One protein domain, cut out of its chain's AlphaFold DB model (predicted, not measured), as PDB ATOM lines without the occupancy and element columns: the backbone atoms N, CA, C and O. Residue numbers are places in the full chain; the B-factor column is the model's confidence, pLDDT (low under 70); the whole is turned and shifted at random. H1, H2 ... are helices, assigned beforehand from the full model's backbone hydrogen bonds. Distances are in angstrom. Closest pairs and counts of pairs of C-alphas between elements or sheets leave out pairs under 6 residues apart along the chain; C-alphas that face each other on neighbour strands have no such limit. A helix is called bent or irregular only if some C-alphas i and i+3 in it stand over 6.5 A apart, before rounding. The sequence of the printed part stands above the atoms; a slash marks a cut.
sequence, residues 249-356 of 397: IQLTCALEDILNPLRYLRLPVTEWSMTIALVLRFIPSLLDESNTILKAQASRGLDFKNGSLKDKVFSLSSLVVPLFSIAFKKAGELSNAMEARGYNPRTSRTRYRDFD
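What this domain is: This is residues 249 to 356 of the 397 residues of the protein "Cobalt transport membrane protein" of Mycoplasma penetrans (strain HF-2) (UniProt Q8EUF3). Two long helices, bent H2 and H3, make an open V-like hairpin, crossing near Ile 293 and Leu 319, and H1 folds back on H2a at the open end. The printed part has 108 residues, three named helices, H1, H2, H3, and no named strand: all helix, loose, radius of gyration of the C-alphas 19.0 A, spans 54 by 29 by 26 A.

How they stand to each other: Start at H1, residues 249 to 265, only just irregular: C-alphas 258 and 261 are 6.9 A apart. H2, residues 269 to 299, one helix by its hydrogen bonds, is bent: C-alphas 281 and 284 are 6.6 A apart, and arms H2a, to 281, and H2b, from 284, stand at a steep tilt of 38 degrees. The hairpin H1 and H2a touches, closest C-alphas Glu 256 and Ser 273, 5.3 A, opposite ways at a shallow tilt of 15 degrees. H3, residues 309 to 340, touches H2b with residues 318 to 327 alone, a hairpin, closest C-alphas Leu 319 and Ile 293, 6.3 A, opposite ways at a steep tilt of 42 degrees. Every O i to N i+4 pair is within hydrogen-bond range in H2a and H2b, 8 of 13 in H1, 25 of 28 in H3.

Where its parts are: Find C-alpha 249 at (-16.128, 3.469, 33.261); H1 runs 25.8 A from there. H2a spans 18.1 A and H2b 22.7 A. H3 runs 46.3 A to C-alpha 340 at (-33.850, -13.546, 34.710).

The domain as a whole: The printed part has no cut and no long link; no printed residue is under 70 in pLDDT.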
ATOM      1  N   ILE A 249     -14.799   3.617  32.643       82.94
ATOM      2  CA  ILE A 249     -16.128   3.469  33.261       82.94
ATOM      3  C   ILE A 249     -16.708   4.794  33.785       82.94
ATOM      4  O   ILE A 249     -17.912   4.998  33.760       82.94
ATOM      5  N   GLN A 250     -15.873   5.713  34.273       87.19
ATOM      6  CA  GLN A 250     -16.340   7.048  34.663       87.19
ATOM      7  C   GLN A 250     -16.727   7.870  33.434       87.19
ATOM      8  O   GLN A 250     -17.709   8.601  33.478       87.19
ATOM      9  N   LEU A 251     -15.983   7.716  32.334       86.31
ATOM     10  CA  LEU A 251     -16.289   8.366  31.065       86.31
ATOM     11  C   LEU A 251     -17.626   7.876  30.485       86.31
ATOM     12  O   LEU A 251     -18.364   8.669  29.917       86.31
ATOM     13  N   THR A 252     -17.974   6.596  30.657       82.94
ATOM     14  CA  THR A 252     -19.268   6.073  30.183       82.94
ATOM     15  C   THR A 252     -20.432   6.683  30.947       82.94
ATOM     16  O   THR A 252     -21.388   7.136  30.331       82.94
ATOM     17  N   CYS A 253     -20.333   6.730  32.279       84.56
ATOM     18  CA  CYS A 253     -21.349   7.355  33.122       84.56
ATOM     19  C   CYS A 253     -21.459   8.857  32.823       84.56
ATOM     20  O   CYS A 253     -22.559   9.389  32.770       84.56
ATOM     21  N   ALA A 254     -20.329   9.520  32.544       89.06
ATOM     22  CA  ALA A 254     -20.313  10.913  32.109       89.06
ATOM     23  C   ALA A 254     -21.096  11.139  30.813       89.06
ATOM     24  O   ALA A 254     -21.893  12.068  30.720       89.06
ATOM     25  N   LEU A 255     -20.870  10.285  29.812       86.25
ATOM     26  CA  LEU A 255     -21.589  10.348  28.542       86.25
ATOM     27  C   LEU A 255     -23.086  10.082  28.728       86.25
ATOM     28  O   LEU A 255     -23.896  10.786  28.135       86.25
ATOM     29  N   GLU A 256     -23.456   9.122  29.575       84.31
ATOM     30  CA  GLU A 256     -24.853   8.850  29.934       84.31
ATOM     31  C   GLU A 256     -25.536  10.088  30.540       84.31
ATOM     32  O   GLU A 256     -26.619  10.473  30.096       84.31
ATOM     33  N   ASP A 257     -24.890  10.764  31.494       87.31
ATOM     34  CA  ASP A 257     -25.433  11.981  32.114       87.31
ATOM     35  C   ASP A 257     -25.615  13.121  31.107       87.31
ATOM     36  O   ASP A 257     -26.620  13.831  31.143       87.31
ATOM     37  N   ILE A 258     -24.661  13.282  30.186       88.75
ATOM     38  CA  ILE A 258     -24.699  14.312  29.139       88.75
ATOM     39  C   ILE A 258     -25.788  14.020  28.101       88.75
ATOM     40  O   ILE A 258     -26.377  14.952  27.554       88.75
ATOM     41  N   LEU A 259     -26.081  12.746  27.833       87.62
ATOM     42  CA  LEU A 259     -27.151  12.348  26.921       87.62
ATOM     43  C   LEU A 259     -28.538  12.432  27.573       87.62
ATOM     44  O   LEU A 259     -29.523  12.590  26.861       87.62
ATOM     45  N   ASN A 260     -28.652  12.380  28.903       86.75
ATOM     46  CA  ASN A 260     -29.931  12.439  29.621       86.75
ATOM     47  C   ASN A 260     -30.881  13.596  29.213       86.75
ATOM     48  O   ASN A 260     -32.069  13.324  29.028       86.75
ATOM     49  N   PRO A 261     -30.445  14.858  28.994       88.62
ATOM     50  CA  PRO A 261     -31.340  15.926  28.528       88.62
ATOM     51  C   PRO A 261     -32.002  15.645  27.171       88.62
ATOM     52  O   PRO A 261     -33.110  16.123  26.924       88.62
ATOM     53  N   LEU A 262     -31.400  14.815  26.310       89.31
ATOM     54  CA  LEU A 262     -32.008  14.412  25.035       89.31
ATOM     55  C   LEU A 262     -33.274  13.561  25.237       89.31
ATOM     56  O   LEU A 262     -34.060  13.402  24.303       89.31
ATOM     57  N   ARG A 263     -33.535  13.073  26.457       85.44
ATOM     58  CA  ARG A 263     -34.797  12.417  26.817       85.44
ATOM     59  C   ARG A 263     -36.003  13.339  26.621       85.44
ATOM     60  O   ARG A 263     -37.081  12.853  26.287       85.44
ATOM     61  N   TYR A 264     -35.825  14.656  26.762       88.12
ATOM     62  CA  TYR A 264     -36.880  15.632  26.466       88.12
ATOM     63  C   TYR A 264     -37.314  15.585  24.991       88.12
ATOM     64  O   TYR A 264     -38.492  15.736  24.679       88.12
ATOM     65  N   LEU A 265     -36.386  15.260  24.085       90.38
ATOM     66  CA  LEU A 265     -36.643  15.077  22.652       90.38
ATOM     67  C   LEU A 265     -37.213  13.684  22.315       90.38
ATOM     68  O   LEU A 265     -37.227  13.294  21.151       90.38
ATOM     69  N   ARG A 266     -37.676  12.922  23.320       86.31
ATOM     70  CA  ARG A 266     -38.200  11.546  23.192       86.31
ATOM     71  C   ARG A 266     -37.206  10.549  22.581       86.31
ATOM     72  O   ARG A 266     -37.613   9.523  22.043       86.31
ATOM     73  N   LEU A 267     -35.906  10.828  22.683       88.00
ATOM     74  CA  LEU A 267     -34.861   9.903  22.249       88.00
ATOM     75  C   LEU A 267     -34.651   8.777  23.290       88.00
ATOM     76  O   LEU A 267     -34.746   9.046  24.493       88.00
ATOM     77  N   PRO A 268     -34.345   7.534  22.859       86.38
ATOM     78  CA  PRO A 268     -34.145   6.365  23.729       86.38
ATOM     79  C   PRO A 268     -32.767   6.392  24.418       86.38
ATOM     80  O   PRO A 268     -31.889   5.559  24.180       86.38
ATOM     81  N   VAL A 269     -32.543   7.405  25.258       85.94
ATOM     82  CA  VAL A 269     -31.259   7.623  25.944       85.94
ATOM     83  C   VAL A 269     -30.920   6.458  26.872       85.94
ATOM     84  O   VAL A 269     -29.758   6.071  26.979       85.94
ATOM     85  N   THR A 270     -31.921   5.885  27.537       82.06
ATOM     86  CA  THR A 270     -31.751   4.800  28.508       82.06
ATOM     87  C   THR A 270     -31.174   3.551  27.844       82.06
ATOM     88  O   THR A 270     -30.179   3.003  28.318       82.06
ATOM     89  N   GLU A 271     -31.727   3.156  26.699       86.62
ATOM     90  CA  GLU A 271     -31.253   2.036  25.894       86.62
ATOM     91  C   GLU A 271     -29.834   2.292  25.374       86.62
ATOM     92  O   GLU A 271     -28.959   1.443  25.543       86.62
ATOM     93  N   TRP A 272     -29.568   3.485  24.826       87.75
ATOM     94  CA  TRP A 272     -28.236   3.848  24.326       87.75
ATOM     95  C   TRP A 272     -27.177   3.820  25.428       87.75
ATOM     96  O   TRP A 272     -26.089   3.278  25.236       87.75
ATOM     97  N   SER A 273     -27.508   4.352  26.602       83.88
ATOM     98  CA  SER A 273     -26.607   4.396  27.757       83.88
ATOM     99  C   SER A 273     -26.232   2.992  28.220       83.88
ATOM    100  O   SER A 273     -25.061   2.698  28.465       83.88
ATOM    101  N   MET A 274     -27.211   2.086  28.259       83.94
ATOM    102  CA  MET A 274     -26.997   0.684  28.619       83.94
ATOM    103  C   MET A 274     -26.128  -0.034  27.595       83.94
ATOM    104  O   MET A 274     -25.195  -0.739  27.985       83.94
ATOM    105  N   THR A 275     -26.375   0.176  26.300       89.38
ATOM    106  CA  THR A 275     -25.539  -0.386  25.236       89.38
ATOM    107  C   THR A 275     -24.101   0.116  25.343       89.38
ATOM    108  O   THR A 275     -23.180  -0.693  25.322       89.38
ATOM    109  N   ILE A 276     -23.886   1.421  25.528       88.06
ATOM    110  CA  ILE A 276     -22.546   2.016  25.652       88.06
ATOM    111  C   ILE A 276     -21.810   1.464  26.880       88.06
ATOM    112  O   ILE A 276     -20.662   1.026  26.770       88.06
ATOM    113  N   ALA A 277     -22.469   1.436  28.044       82.50
ATOM    114  CA  ALA A 277     -21.895   0.896  29.275       82.50
ATOM    115  C   ALA A 277     -21.525  -0.588  29.123       82.50
ATOM    116  O   ALA A 277     -20.463  -1.023  29.577       82.50
ATOM    117  N   LEU A 278     -22.378  -1.357  28.443       88.69
ATOM    118  CA  LEU A 278     -22.141  -2.766  28.187       88.69
ATOM    119  C   LEU A 278     -20.977  -2.995  27.218       88.69
ATOM    120  O   LEU A 278     -20.089  -3.798  27.504       88.69
ATOM    121  N   VAL A 279     -20.949  -2.259  26.105       89.56
ATOM    122  CA  VAL A 279     -19.869  -2.315  25.112       89.56
ATOM    123  C   VAL A 279     -18.532  -2.018  25.782       89.56
ATOM    124  O   VAL A 279     -17.593  -2.800  25.658       89.56
ATOM    125  N   LEU A 280     -18.444  -0.945  26.568       84.38
ATOM    126  CA  LEU A 280     -17.197  -0.543  27.223       84.38
ATOM    127  C   LEU A 280     -16.738  -1.538  28.294       84.38
ATOM    128  O   LEU A 280     -15.534  -1.720  28.478       84.38
ATOM    129  N   ARG A 281     -17.672  -2.240  28.944       83.50
ATOM    130  CA  ARG A 281     -17.359  -3.378  29.820       83.50
ATOM    131  C   ARG A 281     -16.862  -4.598  29.038       83.50
ATOM    132  O   ARG A 281     -16.002  -5.319  29.540       83.50
ATOM    133  N   PHE A 282     -17.390  -4.843  27.842       88.44
ATOM    134  CA  PHE A 282     -17.001  -5.982  27.014       88.44
ATOM    135  C   PHE A 282     -15.687  -5.788  26.268       88.44
ATOM    136  O   PHE A 282     -15.010  -6.783  26.035       88.44
ATOM    137  N   ILE A 283     -15.280  -4.554  25.952       89.56
ATOM    138  CA  ILE A 283     -14.023  -4.288  25.234       89.56
ATOM    139  C   ILE A 283     -12.816  -4.971  25.905       89.56
ATOM    140  O   ILE A 283     -12.136  -5.728  25.215       89.56
ATOM    141  N   PRO A 284     -12.547  -4.800  27.220       87.75
ATOM    142  CA  PRO A 284     -11.432  -5.493  27.867       87.75
ATOM    143  C   PRO A 284     -11.529  -7.020  27.757       87.75
ATOM    144  O   PRO A 284     -10.562  -7.667  27.373       87.75
ATOM    145  N   SER A 285     -12.710  -7.594  28.012       90.56
ATOM    146  CA  SER A 285     -12.906  -9.048  27.942       90.56
ATOM    147  C   SER A 285     -12.739  -9.595  26.521       90.56
ATOM    148  O   SER A 285     -12.170 -10.670  26.347       90.56
ATOM    149  N   LEU A 286     -13.206  -8.872  25.501       92.50
ATOM    150  CA  LEU A 286     -13.035  -9.250  24.098       92.50
ATOM    151  C   LEU A 286     -11.575  -9.148  23.657       92.50
ATOM    152  O   LEU A 286     -11.129  -9.977  22.871       92.50
ATOM    153  N   LEU A 287     -10.818  -8.174  24.172       92.56
ATOM    154  CA  LEU A 287      -9.377  -8.087  23.926       92.56
ATOM    155  C   LEU A 287      -8.632  -9.275  24.542       92.56
ATOM    156  O   LEU A 287      -7.748  -9.836  23.896       92.56
ATOM    157  N   ASP A 288      -9.001  -9.695  25.753       93.38
ATOM    158  CA  ASP A 288      -8.413 -10.876  26.393       93.38
ATOM    159  C   ASP A 288      -8.754 -12.169  25.633       93.38
ATOM    160  O   ASP A 288      -7.874 -12.998  25.385       93.38
ATOM    161  N   GLU A 289     -10.001 -12.313  25.179       94.38
ATOM    162  CA  GLU A 289     -10.435 -13.423  24.323       94.38
ATOM    163  C   GLU A 289      -9.670 -13.437  22.993       94.38
ATOM    164  O   GLU A 289      -9.097 -14.452  22.603       94.38
ATOM    165  N   SER A 290      -9.574 -12.280  22.333       94.94
ATOM    166  CA  SER A 290      -8.815 -12.112  21.095       94.94
ATOM    167  C   SER A 290      -7.351 -12.501  21.289       94.94
ATOM    168  O   SER A 290      -6.794 -13.203  20.451       94.94
ATOM    169  N   ASN A 291      -6.717 -12.085  22.388       94.06
ATOM    170  CA  ASN A 291      -5.336 -12.457  22.704       94.06
ATOM    171  C   ASN A 291      -5.180 -13.966  22.942       94.06
ATOM    172  O   ASN A 291      -4.142 -14.538  22.608       94.06
ATOM    173  N   THR A 292      -6.194 -14.608  23.515       94.06
ATOM    174  CA  THR A 292      -6.202 -16.049  23.785       94.06
ATOM    175  C   THR A 292      -6.336 -16.839  22.485       94.06
ATOM    176  O   THR A 292      -5.534 -17.737  22.233       94.06
ATOM    177  N   ILE A 293      -7.264 -16.441  21.608       93.81
ATOM    178  CA  ILE A 293      -7.431 -17.032  20.273       93.81
ATOM    179  C   ILE A 293      -6.168 -16.818  19.435       93.81
ATOM    180  O   ILE A 293      -5.671 -17.770  18.843       93.81
ATOM    181  N   LEU A 294      -5.601 -15.603  19.430       92.94
ATOM    182  CA  LEU A 294      -4.352 -15.298  18.723       92.94
ATOM    183  C   LEU A 294      -3.218 -16.236  19.148       92.94
ATOM    184  O   LEU A 294      -2.548 -16.815  18.296       92.94
ATOM    185  N   LYS A 295      -3.017 -16.423  20.458       92.31
ATOM    186  CA  LYS A 295      -1.987 -17.333  20.978       92.31
ATOM    187  C   LYS A 295      -2.273 -18.790  20.611       92.31
ATOM    188  O   LYS A 295      -1.355 -19.483  20.192       92.31
ATOM    189  N   ALA A 296      -3.524 -19.238  20.711       93.38
ATOM    190  CA  ALA A 296      -3.909 -20.605  20.361       93.38
ATOM    191  C   ALA A 296      -3.706 -20.908  18.866       93.38
ATOM    192  O   ALA A 296      -3.201 -21.972  18.515       93.38
ATOM    193  N   GLN A 297      -4.062 -19.970  17.985       92.81
ATOM    194  CA  GLN A 297      -3.856 -20.112  16.542       92.81
ATOM    195  C   GLN A 297      -2.370 -20.032  16.170       92.81
ATOM    196  O   GLN A 297      -1.907 -20.817  15.345       92.81
ATOM    197  N   ALA A 298      -1.592 -19.177  16.842       91.50
ATOM    198  CA  ALA A 298      -0.140 -19.152  16.684       91.50
ATOM    199  C   ALA A 298       0.508 -20.485  17.105       91.50
ATOM    200  O   ALA A 298       1.386 -20.987  16.410       91.50
ATOM    201  N   SER A 299       0.029 -21.119  18.184       94.00
ATOM    202  CA  SER A 299       0.458 -22.472  18.578       94.00
ATOM    203  C   SER A 299       0.073 -23.555  17.564       94.00
ATOM    204  O   SER A 299       0.727 -24.591  17.514       94.00
ATOM    205  N   ARG A 300      -0.953 -23.321  16.738       91.81
ATOM    206  CA  ARG A 300      -1.338 -24.190  15.611       91.81
ATOM    207  C   ARG A 300      -0.557 -23.896  14.324       91.81
ATOM    208  O   ARG A 300      -0.889 -24.445  13.281       91.81
ATOM    209  N   GLY A 301       0.471 -23.049  14.392       87.06
ATOM    210  CA  GLY A 301       1.353 -22.739  13.267       87.06
ATOM    211  C   GLY A 301       0.866 -21.609  12.359       87.06
ATOM    212  O   GLY A 301       1.464 -21.388  11.310       87.06
ATOM    213  N   LEU A 302      -0.191 -20.876  12.734       87.50
ATOM    214  CA  LEU A 302      -0.628 -19.703  11.975       87.50
ATOM    215  C   LEU A 302       0.263 -18.497  12.292       87.50
ATOM    216  O   LEU A 302       0.273 -17.993  13.418       87.50
ATOM    217  N   ASP A 303       0.996 -18.012  11.288       84.62
ATOM    218  CA  ASP A 303       1.792 -16.788  11.402       84.62
ATOM    219  C   ASP A 303       0.934 -15.551  11.082       84.62
ATOM    220  O   ASP A 303       0.376 -15.403   9.994       84.62
ATOM    221  N   PHE A 304       0.820 -14.649  12.059       81.50
ATOM    222  CA  PHE A 304       0.094 -13.382  11.930       81.50
ATOM    223  C   PHE A 304       1.005 -12.193  11.586       81.50
ATOM    224  O   PHE A 304       0.513 -11.117  11.244       81.50
ATOM    225  N   LYS A 305       2.329 -12.339  11.729       80.94
ATOM    226  CA  LYS A 305       3.292 -11.240  11.568       80.94
ATOM    227  C   LYS A 305       3.946 -11.267  10.193       80.94
ATOM    228  O   LYS A 305       4.007 -10.223   9.532       80.94
ATOM    229  N   ASN A 306       4.397 -12.441   9.767       81.31
ATOM    230  CA  ASN A 306       5.096 -12.623   8.499       81.31
ATOM    231  C   ASN A 306       4.138 -13.152   7.420       81.31
ATOM    232  O   ASN A 306       3.086 -13.702   7.732       81.31
ATOM    233  N   GLY A 307       4.478 -12.943   6.147       80.94
ATOM    234  CA  GLY A 307       3.672 -13.388   5.001       80.94
ATOM    235  C   GLY A 307       3.161 -12.253   4.112       80.94
ATOM    236  O   GLY A 307       3.298 -11.064   4.431       80.94
ATOM    237  N   SER A 308       2.582 -12.633   2.970       89.75
ATOM    238  CA  SER A 308       2.005 -11.692   2.011       89.75
ATOM    239  C   SER A 308       0.713 -11.064   2.557       89.75
ATOM    240  O   SER A 308       0.106 -11.555   3.508       89.75
ATOM    241  N   LEU A 309       0.253  -9.966   1.947       87.19
ATOM    242  CA  LEU A 309      -1.026  -9.338   2.318       87.19
ATOM    243  C   LEU A 309      -2.208 -10.318   2.234       87.19
ATOM    244  O   LEU A 309      -3.117 -10.232   3.056       87.19
ATOM    245  N   LYS A 310      -2.181 -11.267   1.288       87.75
ATOM    246  CA  LYS A 310      -3.217 -12.301   1.162       87.75
ATOM    247  C   LYS A 310      -3.198 -13.239   2.366       87.75
ATOM    248  O   LYS A 310      -4.238 -13.445   2.983       87.75
ATOM    249  N   ASP A 311      -2.019 -13.717   2.751       85.94
ATOM    250  CA  ASP A 311      -1.858 -14.639   3.882       85.94
ATOM    251  C   ASP A 311      -2.303 -13.995   5.200       85.94
ATOM    252  O   ASP A 311      -2.941 -14.646   6.022       85.94
ATOM    253  N   LYS A 312      -2.065 -12.686   5.366       86.12
ATOM    254  CA  LYS A 312      -2.538 -11.909   6.525       86.12
ATOM    255  C   LYS A 312      -4.061 -11.802   6.601       86.12
ATOM    256  O   LYS A 312      -4.627 -11.833   7.690       86.12
ATOM    257  N   VAL A 313      -4.735 -11.669   5.461       88.19
ATOM    258  CA  VAL A 313      -6.207 -11.642   5.417       88.19
ATOM    259  C   VAL A 313      -6.775 -13.026   5.730       88.19
ATOM    260  O   VAL A 313      -7.706 -13.142   6.530       88.19
ATOM    261  N   PHE A 314      -6.186 -14.083   5.164       83.94
ATOM    262  CA  PHE A 314      -6.590 -15.456   5.466       83.94
ATOM    263  C   PHE A 314      -6.343 -15.813   6.935       83.94
ATOM    264  O   PHE A 314      -7.238 -16.369   7.574       83.94
ATOM    265  N   SER A 315      -5.203 -15.433   7.517       87.44
ATOM    266  CA  SER A 315      -4.937 -15.673   8.937       87.44
ATOM    267  C   SER A 315      -5.895 -14.889   9.838       87.44
ATOM    268  O   SER A 315      -6.380 -15.442  10.825       87.44
ATOM    269  N   LEU A 316      -6.293 -13.665   9.469       90.19
ATOM    270  CA  LEU A 316      -7.279 -12.885  10.224       90.19
ATOM    271  C   LEU A 316      -8.653 -13.575  10.308       90.19
ATOM    272  O   LEU A 316      -9.309 -13.497  11.348       90.19
ATOM    273  N   SER A 317      -9.072 -14.310   9.272       90.25
ATOM    274  CA  SER A 317     -10.342 -15.056   9.294       90.25
ATOM    275  C   SER A 317     -10.413 -16.080  10.442       90.25
ATOM    276  O   SER A 317     -11.457 -16.225  11.082       90.25
ATOM    277  N   SER A 318      -9.273 -16.699  10.783       89.81
ATOM    278  CA  SER A 318      -9.144 -17.675  11.877       89.81
ATOM    279  C   SER A 318      -9.305 -17.067  13.276       89.81
ATOM    280  O   SER A 318      -9.573 -17.791  14.237       89.81
ATOM    281  N   LEU A 319      -9.150 -15.743  13.394       92.31
ATOM    282  CA  LEU A 319      -9.404 -14.972  14.611       92.31
ATOM    283  C   LEU A 319     -10.845 -14.458  14.641       92.31
ATOM    284  O   LEU A 319     -11.524 -14.554  15.661       92.31
ATOM    285  N   VAL A 320     -11.298 -13.907  13.515       94.06
ATOM    286  CA  VAL A 320     -12.581 -13.214  13.389       94.06
ATOM    287  C   VAL A 320     -13.750 -14.165  13.635       94.06
ATOM    288  O   VAL A 320     -14.607 -13.861  14.463       94.06
ATOM    289  N   VAL A 321     -13.774 -15.331  12.981       93.94
ATOM    290  CA  VAL A 321     -14.905 -16.270  13.090       93.94
ATOM    291  C   VAL A 321     -15.113 -16.762  14.536       93.94
ATOM    292  O   VAL A 321     -16.235 -16.638  15.039       93.94
ATOM    293  N   PRO A 322     -14.081 -17.243  15.267       93.75
ATOM    294  CA  PRO A 322     -14.251 -17.632  16.668       93.75
ATOM    295  C   PRO A 322     -14.636 -16.466  17.581       93.75
ATOM    296  O   PRO A 322     -15.498 -16.628  18.444       93.75
ATOM    297  N   LEU A 323     -14.040 -15.285  17.382       95.50
ATOM    298  CA  LEU A 323     -14.326 -14.116  18.212       95.50
ATOM    299  C   LEU A 323     -15.788 -13.670  18.073       95.50
ATOM    300  O   LEU A 323     -16.436 -13.388  19.081       95.50
ATOM    301  N   PHE A 324     -16.330 -13.672  16.851       95.56
ATOM    302  CA  PHE A 324     -17.746 -13.384  16.612       95.56
ATOM    303  C   PHE A 324     -18.660 -14.423  17.264       95.56
ATOM    304  O   PHE A 324     -19.612 -14.042  17.943       95.56
ATOM    305  N   SER A 325     -18.356 -15.717  17.121       95.56
ATOM    306  CA  SER A 325     -19.140 -16.788  17.753       95.56
ATOM    307  C   SER A 325     -19.213 -16.620  19.278       95.56
ATOM    308  O   SER A 325     -20.296 -16.656  19.868       95.56
ATOM    309  N   ILE A 326     -18.078 -16.323  19.920       94.44
ATOM    310  CA  ILE A 326     -18.015 -16.074  21.366       94.44
ATOM    311  C   ILE A 326     -18.777 -14.802  21.748       94.44
ATOM    312  O   ILE A 326     -19.475 -14.793  22.762       94.44
ATOM    313  N   ALA A 327     -18.680 -13.735  20.951       95.06
ATOM    314  CA  ALA A 327     -19.416 -12.500  21.198       95.06
ATOM    315  C   ALA A 327     -20.939 -12.717  21.138       95.06
ATOM    316  O   ALA A 327     -21.645 -12.263  22.038       95.06
ATOM    317  N   PHE A 328     -21.442 -13.460  20.144       95.31
ATOM    318  CA  PHE A 328     -22.866 -13.806  20.044       95.31
ATOM    319  C   PHE A 328     -23.332 -14.673  21.211       95.31
ATOM    320  O   PHE A 328     -24.374 -14.392  21.804       95.31
ATOM    321  N   LYS A 329     -22.540 -15.681  21.595       94.94
ATOM    322  CA  LYS A 329     -22.851 -16.520  22.756       94.94
ATOM    323  C   LYS A 329     -22.926 -15.692  24.043       94.94
ATOM    324  O   LYS A 329     -23.925 -15.769  24.754       94.94
ATOM    325  N   LYS A 330     -21.926 -14.838  24.300       94.00
ATOM    326  CA  LYS A 330     -21.900 -13.933  25.465       94.00
ATOM    327  C   LYS A 330     -23.070 -12.947  25.454       94.00
ATOM    328  O   LYS A 330     -23.614 -12.652  26.514       94.00
ATOM    329  N   ALA A 331     -23.470 -12.441  24.286       94.75
ATOM    330  CA  ALA A 331     -24.631 -11.563  24.165       94.75
ATOM    331  C   ALA A 331     -25.938 -12.287  24.535       94.75
ATOM    332  O   ALA A 331     -26.734 -11.736  25.294       94.75
ATOM    333  N   GLY A 332     -26.128 -13.528  24.070       96.00
ATOM    334  CA  GLY A 332     -27.285 -14.357  24.428       96.00
ATOM    335  C   GLY A 332     -27.325 -14.711  25.916       96.00
ATOM    336  O   GLY A 332     -28.340 -14.502  26.576       96.00
ATOM    337  N   GLU A 333     -26.200 -15.167  26.476       96.06
ATOM    338  CA  GLU A 333     -26.073 -15.469  27.910       96.06
ATOM    339  C   GLU A 333     -26.351 -14.238  28.778       96.06
ATOM    340  O   GLU A 333     -27.063 -14.323  29.780       96.06
ATOM    341  N   LEU A 334     -25.827 -13.077  28.380       94.88
ATOM    342  CA  LEU A 334     -26.084 -11.835  29.087       94.88
ATOM    343  C   LEU A 334     -27.554 -11.419  28.989       94.88
ATOM    344  O   LEU A 334     -28.115 -11.013  30.002       94.88
ATOM    345  N   SER A 335     -28.174 -11.521  27.811       94.75
ATOM    346  CA  SER A 335     -29.594 -11.201  27.630       94.75
ATOM    347  C   SER A 335     -30.466 -12.057  28.549       94.75
ATOM    348  O   SER A 335     -31.245 -11.515  29.331       94.75
ATOM    349  N   ASN A 336     -30.252 -13.378  28.544       95.88
ATOM    350  CA  ASN A 336     -30.979 -14.312  29.403       95.88
ATOM    351  C   ASN A 336     -30.759 -13.996  30.892       95.88
ATOM    352  O   ASN A 336     -31.702 -13.992  31.681       95.88
ATOM    353  N   ALA A 337     -29.522 -13.675  31.291       96.62
ATOM    354  CA  ALA A 337     -29.208 -13.298  32.667       96.62
ATOM    355  C   ALA A 337     -29.825 -11.949  33.079       96.62
ATOM    356  O   ALA A 337     -30.150 -11.749  34.250       96.62
ATOM    357  N   MET A 338     -29.967 -11.007  32.145       93.81
ATOM    358  CA  MET A 338     -30.634  -9.728  32.380       93.81
ATOM    359  C   MET A 338     -32.140  -9.935  32.559       93.81
ATOM    360  O   MET A 338     -32.700  -9.441  33.536       93.81
ATOM    361  N   GLU A 339     -32.776 -10.718  31.689       92.75
ATOM    362  CA  GLU A 339     -34.202 -11.048  31.789       92.75
ATOM    363  C   GLU A 339     -34.525 -11.811  33.083       92.75
ATOM    364  O   GLU A 339     -35.426 -11.412  33.819       92.75
ATOM    365  N   ALA A 340     -33.708 -12.805  33.452       96.94
ATOM    366  CA  ALA A 340     -33.850 -13.546  34.710       96.94
ATOM    367  C   ALA A 340     -33.719 -12.660  35.965       96.94
ATOM    368  O   ALA A 340     -34.255 -12.987  37.021       96.94
ATOM    369  N   ARG A 341     -33.024 -11.519  35.866       93.50
ATOM    370  CA  ARG A 341     -32.921 -10.507  36.935       93.50
ATOM    371  C   ARG A 341     -34.056  -9.475  36.907       93.50
ATOM    372  O   ARG A 341     -33.988  -8.494  37.643       93.50
ATOM    373  N   GLY A 342     -35.069  -9.660  36.060       90.94
ATOM    374  CA  GLY A 342     -36.204  -8.746  35.926       90.94
ATOM    375  C   GLY A 342     -35.864  -7.444  35.196       90.94
ATOM    376  O   GLY A 342     -36.476  -6.404  35.442       90.94
ATOM    377  N   TYR A 343     -34.855  -7.454  34.321       88.56
ATOM    378  CA  TYR A 343     -34.428  -6.254  33.611       88.56
ATOM    379  C   TYR A 343     -35.429  -5.842  32.523       88.56
ATOM    380  O   TYR A 343     -35.525  -6.484  31.483       88.56
ATOM    381  N   ASN A 344     -36.112  -4.706  32.710       86.31
ATOM    382  CA  ASN A 344     -36.996  -4.120  31.697       86.31
ATOM    383  C   ASN A 344     -36.434  -2.780  31.175       86.31
ATOM    384  O   ASN A 344     -36.307  -1.848  31.972       86.31
ATOM    385  N   PRO A 345     -36.043  -2.649  29.891       76.56
ATOM    386  CA  PRO A 345     -35.422  -1.432  29.345       76.56
ATOM    387  C   PRO A 345     -36.282  -0.165  29.441       76.56
ATOM    388  O   PRO A 345     -35.735   0.925  29.555       76.56
ATOM    389  N   ARG A 346     -37.614  -0.306  29.420       77.38
ATOM    390  CA  ARG A 346     -38.554   0.822  29.302       77.38
ATOM    391  C   ARG A 346     -39.064   1.354  30.641       77.38
ATOM    392  O   ARG A 346     -39.827   2.317  30.664       77.38
ATOM    393  N   THR A 347     -38.692   0.729  31.755       79.69
ATOM    394  CA  THR A 347     -39.092   1.189  33.089       79.69
ATOM    395  C   THR A 347     -38.106   2.217  33.633       79.69
ATOM    396  O   THR A 347     -36.915   2.194  33.323       79.69
ATOM    397  N   SER A 348     -38.594   3.138  34.466       76.31
ATOM    398  CA  SER A 348     -37.733   4.040  35.235       76.31
ATOM    399  C   SER A 348     -36.875   3.243  36.217       76.31
ATOM    400  O   SER A 348     -37.375   2.327  36.869       76.31
ATOM    401  N   ARG A 349     -35.594   3.600  36.345       77.50
ATOM    402  CA  ARG A 349     -34.624   2.879  37.179       77.50
ATOM    403  C   ARG A 349     -33.868   3.817  38.098       77.50
ATOM    404  O   ARG A 349     -33.679   4.986  37.775       77.50
ATOM    405  N   THR A 350     -33.394   3.266  39.203       81.00
ATOM    406  CA  THR A 350     -32.435   3.910  40.099       81.00
ATOM    407  C   THR A 350     -31.009   3.569  39.667       81.00
ATOM    408  O   THR A 350     -30.757   2.511  39.079       81.00
ATOM    409  N   ARG A 351     -30.060   4.470  39.930       77.69
ATOM    410  CA  ARG A 351     -28.644   4.251  39.638       77.69
ATOM    411  C   ARG A 351     -27.923   3.862  40.927       77.69
ATOM    412  O   ARG A 351     -28.136   4.458  41.971       77.69
ATOM    413  N   TYR A 352     -27.080   2.831  40.863       82.06
ATOM    414  CA  TYR A 352     -26.272   2.421  42.021       82.06
ATOM    415  C   TYR A 352     -25.046   3.319  42.222       82.06
ATOM    416  O   TYR A 352     -24.586   3.516  43.342       82.06
ATOM    417  N   ARG A 353     -24.472   3.824  41.125       76.88
ATOM    418  CA  ARG A 353     -23.251   4.624  41.155       76.88
ATOM    419  C   ARG A 353     -23.521   6.020  40.630       76.88
ATOM    420  O   ARG A 353     -23.422   6.251  39.428       76.88
ATOM    421  N   ASP A 354     -23.833   6.909  41.557       79.06
ATOM    422  CA  ASP A 354     -23.969   8.334  41.303       79.06
ATOM    423  C   ASP A 354     -22.680   9.070  41.668       79.06
ATOM    424  O   ASP A 354     -21.913   8.656  42.540       79.06
ATOM    425  N   PHE A 355     -22.410  10.141  40.927       82.44
ATOM    426  CA  PHE A 355     -21.278  11.020  41.169       82.44
ATOM    427  C   PHE A 355     -21.826  12.351  41.665       82.44
ATOM    428  O   PHE A 355     -22.274  13.172  40.867       82.44
ATOM    429  N   ASP A 356     -21.787  12.569  42.976       82.69
ATOM    430  CA  ASP A 356     -22.232  13.835  43.549       82.69
ATOM    431  C   ASP A 356     -21.381  14.992  43.025       82.69
ATOM    432  O   ASP A 356     -20.153  14.899  42.920       82.69
TER     433      ASP A 356